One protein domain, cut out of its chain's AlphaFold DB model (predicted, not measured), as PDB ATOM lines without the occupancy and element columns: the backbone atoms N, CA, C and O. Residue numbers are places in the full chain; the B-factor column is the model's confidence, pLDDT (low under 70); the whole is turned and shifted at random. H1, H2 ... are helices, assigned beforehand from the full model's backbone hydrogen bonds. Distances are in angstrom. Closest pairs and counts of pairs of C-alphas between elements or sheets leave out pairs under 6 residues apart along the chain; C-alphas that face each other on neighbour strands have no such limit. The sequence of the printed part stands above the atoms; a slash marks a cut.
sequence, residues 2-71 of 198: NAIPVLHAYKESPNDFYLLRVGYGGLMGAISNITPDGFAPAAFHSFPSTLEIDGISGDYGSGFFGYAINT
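This is residues 2 to 71 of the 198 residues of an uncharacterized protein of Geofilum rubicundum JCM 15548 (UniProt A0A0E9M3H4). A helical hairpin, H1 and H2, makes one end of a loose, drawn-out shape, and a third helix, H3, continues along its length, meeting the last two residues of H2, 27 and 28. From H2 a long stretch with no named element, residues 29 to 59, runs to the other end and folds back to H3, and on its way it makes a narrow loop whose tip, residues 46 to 51, sticks out. The printed part has 70 residues with three named helices in the order H1, H2, H3 and no named strand; the class is all helix, though under half of the residues, 33 of 70, are in named elements. The whole is loose, with a radius of gyration of the C-alphas of 14.0 A, and only just elongated, spanning 40 by 26 by 19 A.

H1 is residues 3 to 12, 14.4 A from first to last C-alpha, and begins at C-alpha 3 at (-8.312, -19.747, 2.332). H2 is residues 17 to 28, the longest helix by residues, and measures 16.5 A. After the unnamed residues 29 to 59, H3 is residues 60 to 70, 15.7 A long, from C-alpha 60 at (4.829, -16.364, 8.877) to C-alpha 70 at (-9.388, -11.388, 4.400).

H1 and H2 form a helical hairpin and touch, their closest C-alphas being those of Ala 3 and Gly 23, 4.5 A apart. They run opposite ways at a shallow tilt of 33 degrees, only just short of steep. H2 touches H3 with residues 27 to 28 alone; the closest C-alphas are those of Leu 27 and Tyr 67, 5.9 A apart. These two helices run opposite ways at a steep tilt of 49 degrees. H1 and H3 are close but not clearly touching, with the closest C-alphas, those of Ile 4 and Asn 70, 6.8 A apart; they run the same way at a shallow tilt of 17 degrees. In the unnamed stretch, residues 44 to 45 pair briefly with residues 52 to 53, antiparallel. In H1, H2 and H3 every O i to N i+4 pair is within hydrogen-bond range.

The two C-alphas farthest apart, those of Glu 12 and Ser 49, are 42.8 A apart. Residues 12 to 17 and 46 to 51 stand free; without them the body of 58 residues spans 36 by 19 by 17 A. The link from H1 to H2 is tight, with 4 residues, and the link from H2 to H3 is long, with 31. The printed part has no cut. The mean pLDDT of the printed part is 93.4, and no printed residue is under 70.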
ATOM      1  N   ASN A   2      -4.335 -19.869   0.781       91.12
ATOM      2  CA  ASN A   2      -5.323 -20.743   0.109       91.12
ATOM      3  C   ASN A   2      -6.775 -20.565   0.592       91.12
ATOM      4  O   ASN A   2      -7.707 -20.809  -0.166       91.12
ATOM      5  N   ALA A   3      -6.984 -20.085   1.820       93.81
ATOM      6  CA  ALA A   3      -8.312 -19.747   2.332       93.81
ATOM      7  C   ALA A   3      -9.030 -18.656   1.514       93.81
ATOM      8  O   ALA A   3     -10.255 -18.633   1.478       93.81
ATOM      9  N   ILE A   4      -8.286 -17.768   0.845       94.56
ATOM     10  CA  ILE A   4      -8.837 -16.627   0.101       94.56
ATOM     11  C   ILE A   4      -9.721 -17.088  -1.067       94.56
ATOM     12  O   ILE A   4     -10.907 -16.752  -1.059       94.56
ATOM     13  N   PRO A   5      -9.217 -17.868  -2.048       95.94
ATOM     14  CA  PRO A   5     -10.051 -18.340  -3.152       95.94
ATOM     15  C   PRO A   5     -11.190 -19.252  -2.682       95.94
ATOM     16  O   PRO A   5     -12.273 -19.208  -3.255       95.94
ATOM     17  N   VAL A   6     -10.989 -20.028  -1.613       96.88
ATOM     18  CA  VAL A   6     -12.033 -20.900  -1.050       96.88
ATOM     19  C   VAL A   6     -13.184 -20.081  -0.457       96.88
ATOM     20  O   VAL A   6     -14.345 -20.330  -0.770       96.88
ATOM     21  N   LEU A   7     -12.882 -19.072   0.366       96.62
ATOM     22  CA  LEU A   7     -13.903 -18.186   0.936       96.62
ATOM     23  C   LEU A   7     -14.538 -17.282  -0.125       96.62
ATOM     24  O   LEU A   7     -15.701 -16.912   0.013       96.62
ATOM     25  N   HIS A   8     -13.807 -16.934  -1.185       95.56
ATOM     26  CA  HIS A   8     -14.381 -16.260  -2.345       95.56
ATOM     27  C   HIS A   8     -15.406 -17.155  -3.053       95.56
ATOM     28  O   HIS A   8     -16.536 -16.729  -3.264       95.56
ATOM     29  N   ALA A   9     -15.051 -18.411  -3.343       96.06
ATOM     30  CA  ALA A   9     -15.971 -19.383  -3.934       96.06
ATOM     31  C   ALA A   9     -17.211 -19.608  -3.054       96.06
ATOM     32  O   ALA A   9     -18.322 -19.660  -3.570       96.06
ATOM     33  N   TYR A  10     -17.046 -19.644  -1.725       96.25
ATOM     34  CA  TYR A  10     -18.181 -19.706  -0.805       96.25
ATOM     35  C   TYR A  10     -19.139 -18.514  -0.963       96.25
ATOM     36  O   TYR A  10     -20.348 -18.705  -0.972       96.25
ATOM     37  N   LYS A  11     -18.636 -17.283  -1.119       95.19
ATOM     38  CA  LYS A  11     -19.504 -16.100  -1.288       95.19
ATOM     39  C   LYS A  11     -20.307 -16.131  -2.590       95.19
ATOM     40  O   LYS A  11     -21.427 -15.638  -2.606       95.19
ATOM     41  N   GLU A  12     -19.760 -16.725  -3.648       93.75
ATOM     42  CA  GLU A  12     -20.472 -16.941  -4.916       93.75
ATOM     43  C   GLU A  12     -21.452 -18.126  -4.856       93.75
ATOM     44  O   GLU A  12     -22.338 -18.255  -5.697       93.75
ATOM     45  N   SER A  13     -21.306 -19.016  -3.874       92.69
ATOM     46  CA  SER A  13     -22.151 -20.200  -3.684       92.69
ATOM     47  C   SER A  13     -22.406 -20.453  -2.190       92.69
ATOM     48  O   SER A  13     -21.923 -21.443  -1.633       92.69
ATOM     49  N   PRO A  14     -23.178 -19.575  -1.515       92.75
ATOM     50  CA  PRO A  14     -23.298 -19.545  -0.049       92.75
ATOM     51  C   PRO A  14     -23.979 -20.772   0.575       92.75
ATOM     52  O   PRO A  14     -23.987 -20.917   1.801       92.75
ATOM     53  N   ASN A  15     -24.516 -21.667  -0.258       91.38
ATOM     54  CA  ASN A  15     -25.127 -22.931   0.149       91.38
ATOM     55  C   ASN A  15     -24.089 -24.056   0.330       91.38
ATOM     56  O   ASN A  15     -24.387 -25.064   0.969       91.38
ATOM     57  N   ASP A  16     -22.864 -23.898  -0.185       95.06
ATOM     58  CA  ASP A  16     -21.797 -24.881   0.003       95.06
ATOM     59  C   ASP A  16     -21.095 -24.672   1.355       95.06
ATOM     60  O   ASP A  16     -20.064 -24.006   1.491       95.06
ATOM     61  N   PHE A  17     -21.664 -25.271   2.399       95.69
ATOM     62  CA  PHE A  17     -21.103 -25.191   3.746       95.69
ATOM     63  C   PHE A  17     -19.716 -25.850   3.876       95.69
ATOM     64  O   PHE A  17     -18.979 -25.561   4.825       95.69
ATOM     65  N   TYR A  18     -19.321 -26.742   2.960       96.75
ATOM     66  CA  TYR A  18     -17.980 -27.327   2.985       96.75
ATOM     67  C   TYR A  18     -16.918 -26.267   2.678       96.75
ATOM     68  O   TYR A  18     -15.954 -26.162   3.443       96.75
ATOM     69  N   LEU A  19     -17.138 -25.422   1.662       97.38
ATOM     70  CA  LEU A  19     -16.236 -24.308   1.339       97.38
ATOM     71  C   LEU A  19     -16.048 -23.361   2.527       97.38
ATOM     72  O   LEU A  19     -14.915 -22.997   2.848       97.38
ATOM     73  N   LEU A  20     -17.129 -23.015   3.233       97.31
ATOM     74  CA  LEU A  20     -17.018 -22.180   4.427       97.31
ATOM     75  C   LEU A  20     -16.169 -22.849   5.510       97.31
ATOM     76  O   LEU A  20     -15.276 -22.209   6.060       97.31
ATOM     77  N   ARG A  21     -16.424 -24.124   5.825       96.38
ATOM     78  CA  ARG A  21     -15.695 -24.831   6.890       96.38
ATOM     79  C   ARG A  21     -14.195 -24.881   6.621       96.38
ATOM     80  O   ARG A  21     -13.411 -24.485   7.483       96.38
ATOM     81  N   VAL A  22     -13.791 -25.341   5.438       97.06
ATOM     82  CA  VAL A  22     -12.363 -25.499   5.113       97.06
ATOM     83  C   VAL A  22     -11.683 -24.149   4.883       97.06
ATOM     84  O   VAL A  22     -10.557 -23.942   5.338       97.06
ATOM     85  N   GLY A  23     -12.381 -23.194   4.262       96.69
ATOM     86  CA  GLY A  23     -11.879 -21.839   4.052       96.69
ATOM     87  C   GLY A  23     -11.672 -21.090   5.364       96.69
ATOM     88  O   GLY A  23     -10.608 -20.512   5.584       96.69
ATOM     89  N   TYR A  24     -12.649 -21.142   6.271       96.44
ATOM     90  CA  TYR A  24     -12.555 -20.467   7.563       96.44
ATOM     91  C   TYR A  24     -11.524 -21.136   8.481       96.44
ATOM     92  O   TYR A  24     -10.750 -20.440   9.137       96.44
ATOM     93  N   GLY A  25     -11.430 -22.471   8.473       94.88
ATOM     94  CA  GLY A  25     -10.360 -23.190   9.173       94.88
ATOM     95  C   GLY A  25      -8.967 -22.772   8.690       94.88
ATOM     96  O   GLY A  25      -8.107 -22.426   9.499       94.88
ATOM     97  N   GLY A  26      -8.764 -22.703   7.370       93.69
ATOM     98  CA  GLY A  26      -7.503 -22.241   6.783       93.69
ATOM     99  C   GLY A  26      -7.183 -20.768   7.070       93.69
ATOM    100  O   GLY A  26      -6.013 -20.410   7.179       93.69
ATOM    101  N   LEU A  27      -8.201 -19.910   7.212       94.25
ATOM    102  CA  LEU A  27      -8.035 -18.515   7.633       94.25
ATOM    103  C   LEU A  27      -7.518 -18.437   9.077       94.25
ATOM    104  O   LEU A  27      -6.577 -17.694   9.350       94.25
ATOM    105  N   MET A  28      -8.117 -19.208   9.987       93.12
ATOM    106  CA  MET A  28      -7.769 -19.196  11.412       93.12
ATOM    107  C   MET A  28      -6.399 -19.814  11.702       93.12
ATOM    108  O   MET A  28      -5.746 -19.404  12.659       93.12
ATOM    109  N   GLY A  29      -5.922 -20.735  10.857       90.38
ATOM    110  CA  GLY A  29      -4.586 -21.326  10.998       90.38
ATOM    111  C   GLY A  29      -3.447 -20.297  10.994       90.38
ATOM    112  O   GLY A  29      -2.427 -20.503  11.637       90.38
ATOM    113  N   ALA A  30      -3.633 -19.145  10.339       88.31
ATOM    114  CA  ALA A  30      -2.633 -18.077  10.336       88.31
ATOM    115  C   ALA A  30      -2.431 -17.419  11.710       88.31
ATOM    116  O   ALA A  30      -1.395 -16.807  11.924       88.31
ATOM    117  N   ILE A  31      -3.404 -17.519  12.621       91.31
ATOM    118  CA  ILE A  31      -3.320 -16.923  13.961       91.31
ATOM    119  C   ILE A  31      -3.298 -17.967  15.084       91.31
ATOM    120  O   ILE A  31      -3.158 -17.598  16.244       91.31
ATOM    121  N   SER A  32      -3.430 -19.260  14.766       89.31
ATOM    122  CA  SER A  32      -3.469 -20.331  15.774       89.31
ATOM    123  C   SER A  32      -2.126 -20.582  16.452       89.31
ATOM    124  O   SER A  32      -2.098 -21.159  17.533       89.31
ATOM    125  N   ASN A  33      -1.029 -20.163  15.817       86.38
ATOM    126  CA  ASN A  33       0.328 -20.399  16.306       86.38
ATOM    127  C   ASN A  33       0.933 -19.164  16.990       86.38
ATOM    128  O   ASN A  33       2.063 -19.241  17.458       86.38
ATOM    129  N   ILE A  34       0.208 -18.036  17.045       92.25
ATOM    130  CA  ILE A  34       0.670 -16.851  17.776       92.25
ATOM    131  C   ILE A  34       0.742 -17.213  19.257       92.25
ATOM    132  O   ILE A  34      -0.245 -17.660  19.847       92.25
ATOM    133  N   THR A  35       1.910 -17.019  19.856       92.62
ATOM    134  CA  THR A  35       2.124 -17.305  21.271       92.62
ATOM    135  C   THR A  35       1.409 -16.273  22.153       92.62
ATOM    136  O   THR A  35       1.097 -15.169  21.698       92.62
ATOM    137  N   PRO A  36       1.149 -16.574  23.438       92.19
ATOM    138  CA  PRO A  36       0.482 -15.629  24.339       92.19
ATOM    139  C   PRO A  36       1.205 -14.282  24.508       92.19
ATOM    140  O   PRO A  36       0.555 -13.268  24.748       92.19
ATOM    141  N   ASP A  37       2.531 -14.264  24.371       93.62
ATOM    142  CA  ASP A  37       3.379 -13.065  24.389       93.62
ATOM    143  C   ASP A  37       3.450 -12.342  23.029       93.62
ATOM    144  O   ASP A  37       4.045 -11.270  22.928       93.62
ATOM    145  N   GLY A  38       2.786 -12.875  21.997       92.88
ATOM    146  CA  GLY A  38       2.640 -12.255  20.679       92.88
ATOM    147  C   GLY A  38       3.711 -12.651  19.665       92.88
ATOM    148  O   GLY A  38       3.744 -12.077  18.574       92.88
ATOM    149  N   PHE A  39       4.574 -13.617  19.987       94.38
ATOM    150  CA  PHE A  39       5.535 -14.154  19.036       94.38
ATOM    151  C   PHE A  39       4.823 -14.954  17.943       94.38
ATOM    152  O   PHE A  39       3.863 -15.689  18.173       94.38
ATOM    153  N   ALA A  40       5.307 -14.776  16.721       93.94
ATOM    154  CA  ALA A  40       4.735 -15.347  15.523       93.94
ATOM    155  C   ALA A  40       5.720 -16.359  14.921       93.94
ATOM    156  O   ALA A  40       6.629 -15.932  14.207       93.94
ATOM    157  N   PRO A  41       5.592 -17.659  15.230       94.12
ATOM    158  CA  PRO A  41       6.511 -18.690  14.761       94.12
ATOM    159  C   PRO A  41       6.240 -19.055  13.298       94.12
ATOM    160  O   PRO A  41       5.098 -19.008  12.833       94.12
ATOM    161  N   ALA A  42       7.279 -19.481  12.581       92.88
ATOM    162  CA  ALA A  42       7.173 -19.945  11.198       92.88
ATOM    163  C   ALA A  42       6.244 -21.164  11.076       92.88
ATOM    164  O   ALA A  42       5.452 -21.273  10.141       92.88
ATOM    165  N   ALA A  43       6.325 -22.077  12.045       91.25
ATOM    166  CA  ALA A  43       5.584 -23.328  12.042       91.25
ATOM    167  C   ALA A  43       5.286 -23.832  13.461       91.25
ATOM    168  O   ALA A  43       5.815 -23.340  14.457       91.25
ATOM    169  N   PHE A  44       4.438 -24.858  13.525       91.62
ATOM    170  CA  PHE A  44       4.314 -25.741  14.676       91.62
ATOM    171  C   PHE A  44       4.801 -27.133  14.264       91.62
ATOM    172  O   PHE A  44       4.256 -27.736  13.332       91.62
ATOM    173  N   HIS A  45       5.837 -27.635  14.931       93.06
ATOM    174  CA  HIS A  45       6.437 -28.940  14.666       93.06
ATOM    175  C   HIS A  45       5.513 -30.041  15.182       93.06
ATOM    176  O   HIS A  45       5.483 -30.336  16.369       93.06
ATOM    177  N   SER A  46       4.747 -30.667  14.288       92.25
ATOM    178  CA  SER A  46       3.691 -31.626  14.653       92.25
ATOM    179  C   SER A  46       4.174 -33.058  14.913       92.25
ATOM    180  O   SER A  46       3.373 -33.912  15.299       92.25
ATOM    181  N   PHE A  47       5.468 -33.346  14.726       94.38
ATOM    182  CA  PHE A  47       6.026 -34.652  15.074       94.38
ATOM    183  C   PHE A  47       5.943 -34.876  16.590       94.38
ATOM    184  O   PHE A  47       6.399 -34.011  17.340       94.38
ATOM    185  N   PRO A  48       5.441 -36.038  17.059       94.88
ATOM    186  CA  PRO A  48       5.264 -36.297  18.490       94.88
ATOM    187  C   PRO A  48       6.536 -36.157  19.335       94.88
ATOM    188  O   PRO A  48       6.448 -35.865  20.520       94.88
ATOM    189  N   SER A  49       7.712 -36.368  18.739       95.75
ATOM    190  CA  SER A  49       9.007 -36.220  19.411       95.75
ATOM    191  C   SER A  49       9.401 -34.769  19.703       95.75
ATOM    192  O   SER A  49      10.275 -34.559  20.537       95.75
ATOM    193  N   THR A  50       8.814 -33.797  19.001       93.56
ATOM    194  CA  THR A  50       9.151 -32.370  19.120       93.56
ATOM    195  C   THR A  50       7.975 -31.599  19.706       93.56
ATOM    196  O   THR A  50       8.109 -31.027  20.778       93.56
ATOM    197  N   LEU A  51       6.815 -31.637  19.037       93.62
ATOM    198  CA  LEU A  51       5.564 -31.001  19.469       93.62
ATOM    199  C   LEU A  51       5.746 -29.566  20.009       93.62
ATOM    200  O   LEU A  51       5.239 -29.217  21.074       93.62
ATOM    201  N   GLU A  52       6.483 -28.739  19.265       93.38
ATOM    202  CA  GLU A  52       6.927 -27.410  19.697       93.38
ATOM    203  C   GLU A  52       6.700 -26.357  18.602       93.38
ATOM    204  O   GLU A  52       6.695 -26.651  17.405       93.38
ATOM    205  N   ILE A  53       6.507 -25.108  19.014       92.88
ATOM    206  CA  ILE A  53       6.524 -23.942  18.125       92.88
ATOM    207  C   ILE A  53       7.938 -23.682  17.605       92.88
ATOM    208  O   ILE A  53       8.921 -23.840  18.321       92.88
ATOM    209  N   ASP A  54       8.040 -23.257  16.350       93.44
ATOM    210  CA  ASP A  54       9.323 -22.871  15.777       93.44
ATOM    211  C   ASP A  54       9.902 -21.630  16.482       93.44
ATOM    212  O   ASP A  54       9.176 -20.678  16.754       93.44
ATOM    213  N   GLY A  55      11.207 -21.628  16.771       93.25
ATOM    214  CA  GLY A  55      11.889 -20.525  17.458       93.25
ATOM    215  C   GLY A  55      12.155 -19.292  16.585       93.25
ATOM    216  O   GLY A  55      12.632 -18.277  17.096       93.25
ATOM    217  N   ILE A  56      11.871 -19.351  15.282       93.12
ATOM    218  CA  ILE A  56      12.017 -18.228  14.350       93.12
ATOM    219  C   ILE A  56      10.697 -17.920  13.642       93.12
ATOM    220  O   ILE A  56       9.871 -18.796  13.408       93.12
ATOM    221  N   SER A  57      10.496 -16.658  13.257       92.00
ATOM    222  CA  SER A  57       9.268 -16.245  12.563       92.00
ATOM    223  C   SER A  57       9.208 -16.647  11.092       92.00
ATOM    224  O   SER A  57       8.117 -16.795  10.548       92.00
ATOM    225  N   GLY A  58      10.363 -16.823  10.444       92.44
ATOM    226  CA  GLY A  58      10.452 -17.283   9.057       92.44
ATOM    227  C   GLY A  58       9.508 -16.543   8.101       92.44
ATOM    228  O   GLY A  58       9.515 -15.315   8.014       92.44
ATOM    229  N   ASP A  59       8.691 -17.306   7.381       90.25
ATOM    230  CA  ASP A  59       7.742 -16.850   6.362       90.25
ATOM    231  C   ASP A  59       6.320 -16.567   6.889       90.25
ATOM    232  O   ASP A  59       5.418 -16.248   6.097       90.25
ATOM    233  N   TYR A  60       6.121 -16.591   8.215       91.81
ATOM    234  CA  TYR A  60       4.829 -16.364   8.877       91.81
ATOM    235  C   TYR A  60       4.087 -15.122   8.359       91.81
ATOM    236  O   TYR A  60       2.864 -15.135   8.183       91.81
ATOM    237  N   GLY A  61       4.823 -14.039   8.080       91.50
ATOM    238  CA  GLY A  61       4.253 -12.747   7.691       91.50
ATOM    239  C   GLY A  61       3.304 -12.821   6.492       91.50
ATOM    240  O   GLY A  61       2.280 -12.138   6.475       91.50
ATOM    241  N   SER A  62       3.578 -13.692   5.518       90.56
ATOM    242  CA  SER A  62       2.704 -13.881   4.351       90.56
ATOM    243  C   SER A  62       1.358 -14.527   4.723       90.56
ATOM    244  O   SER A  62       0.301 -14.128   4.222       90.56
ATOM    245  N   GLY A  63       1.378 -15.484   5.653       89.81
ATOM    246  CA  GLY A  63       0.189 -16.121   6.212       89.81
ATOM    247  C   GLY A  63      -0.662 -15.127   6.993       89.81
ATOM    248  O   GLY A  63      -1.867 -15.014   6.739       89.81
ATOM    249  N   PHE A  64      -0.025 -14.349   7.869       92.31
ATOM    250  CA  PHE A  64      -0.697 -13.318   8.656       92.31
ATOM    251  C   PHE A  64      -1.269 -12.192   7.799       92.31
ATOM    252  O   PHE A  64      -2.401 -11.772   8.032       92.31
ATOM    253  N   PHE A  65      -0.553 -11.743   6.765       92.44
ATOM    254  CA  PHE A  65      -1.099 -10.797   5.791       92.44
ATOM    255  C   PHE A  65      -2.389 -11.343   5.171       92.44
ATOM    256  O   PHE A  65      -3.412 -10.657   5.162       92.44
ATOM    257  N   GLY A  66      -2.373 -12.611   4.746       92.56
ATOM    258  CA  GLY A  66      -3.557 -13.304   4.250       92.56
ATOM    259  C   GLY A  66      -4.740 -13.244   5.223       92.56
ATOM    260  O   GLY A  66      -5.860 -12.991   4.779       92.56
ATOM    261  N   TYR A  67      -4.504 -13.407   6.528       94.19
ATOM    262  CA  TYR A  67      -5.528 -13.217   7.561       94.19
ATOM    263  C   TYR A  67      -5.993 -11.761   7.666       94.19
ATOM    264  O   TYR A  67      -7.191 -11.489   7.579       94.19
ATOM    265  N   ALA A  68      -5.058 -10.821   7.807       93.06
ATOM    266  CA  ALA A  68      -5.341  -9.417   8.080       93.06
ATOM    267  C   ALA A  68      -6.239  -8.771   7.014       93.06
ATOM    268  O   ALA A  68      -7.158  -8.029   7.355       93.06
ATOM    269  N   ILE A  69      -6.024  -9.086   5.731       90.12
ATOM    270  CA  ILE A  69      -6.807  -8.503   4.629       90.12
ATOM    271  C   ILE A  69      -8.102  -9.274   4.299       90.12
ATOM    272  O   ILE A  69      -9.019  -8.715   3.686       90.12
ATOM    273  N   ASN A  70      -8.233 -10.535   4.734       91.44
ATOM    274  CA  ASN A  70      -9.388 -11.388   4.400       91.44
ATOM    275  C   ASN A  70     -10.282 -11.754   5.582       91.44
ATOM    276  O   ASN A  70     -11.326 -12.371   5.367       91.44
ATOM    277  N   THR A  71      -9.924 -11.364   6.806       94.75
ATOM    278  CA  THR A  71     -10.763 -11.604   7.981       94.75
ATOM    279  C   THR A  71     -12.186 -11.081   7.757       94.75
ATOM    280  O   THR A  71     -12.408  -9.974   7.262       94.75
TER     281      THR A  71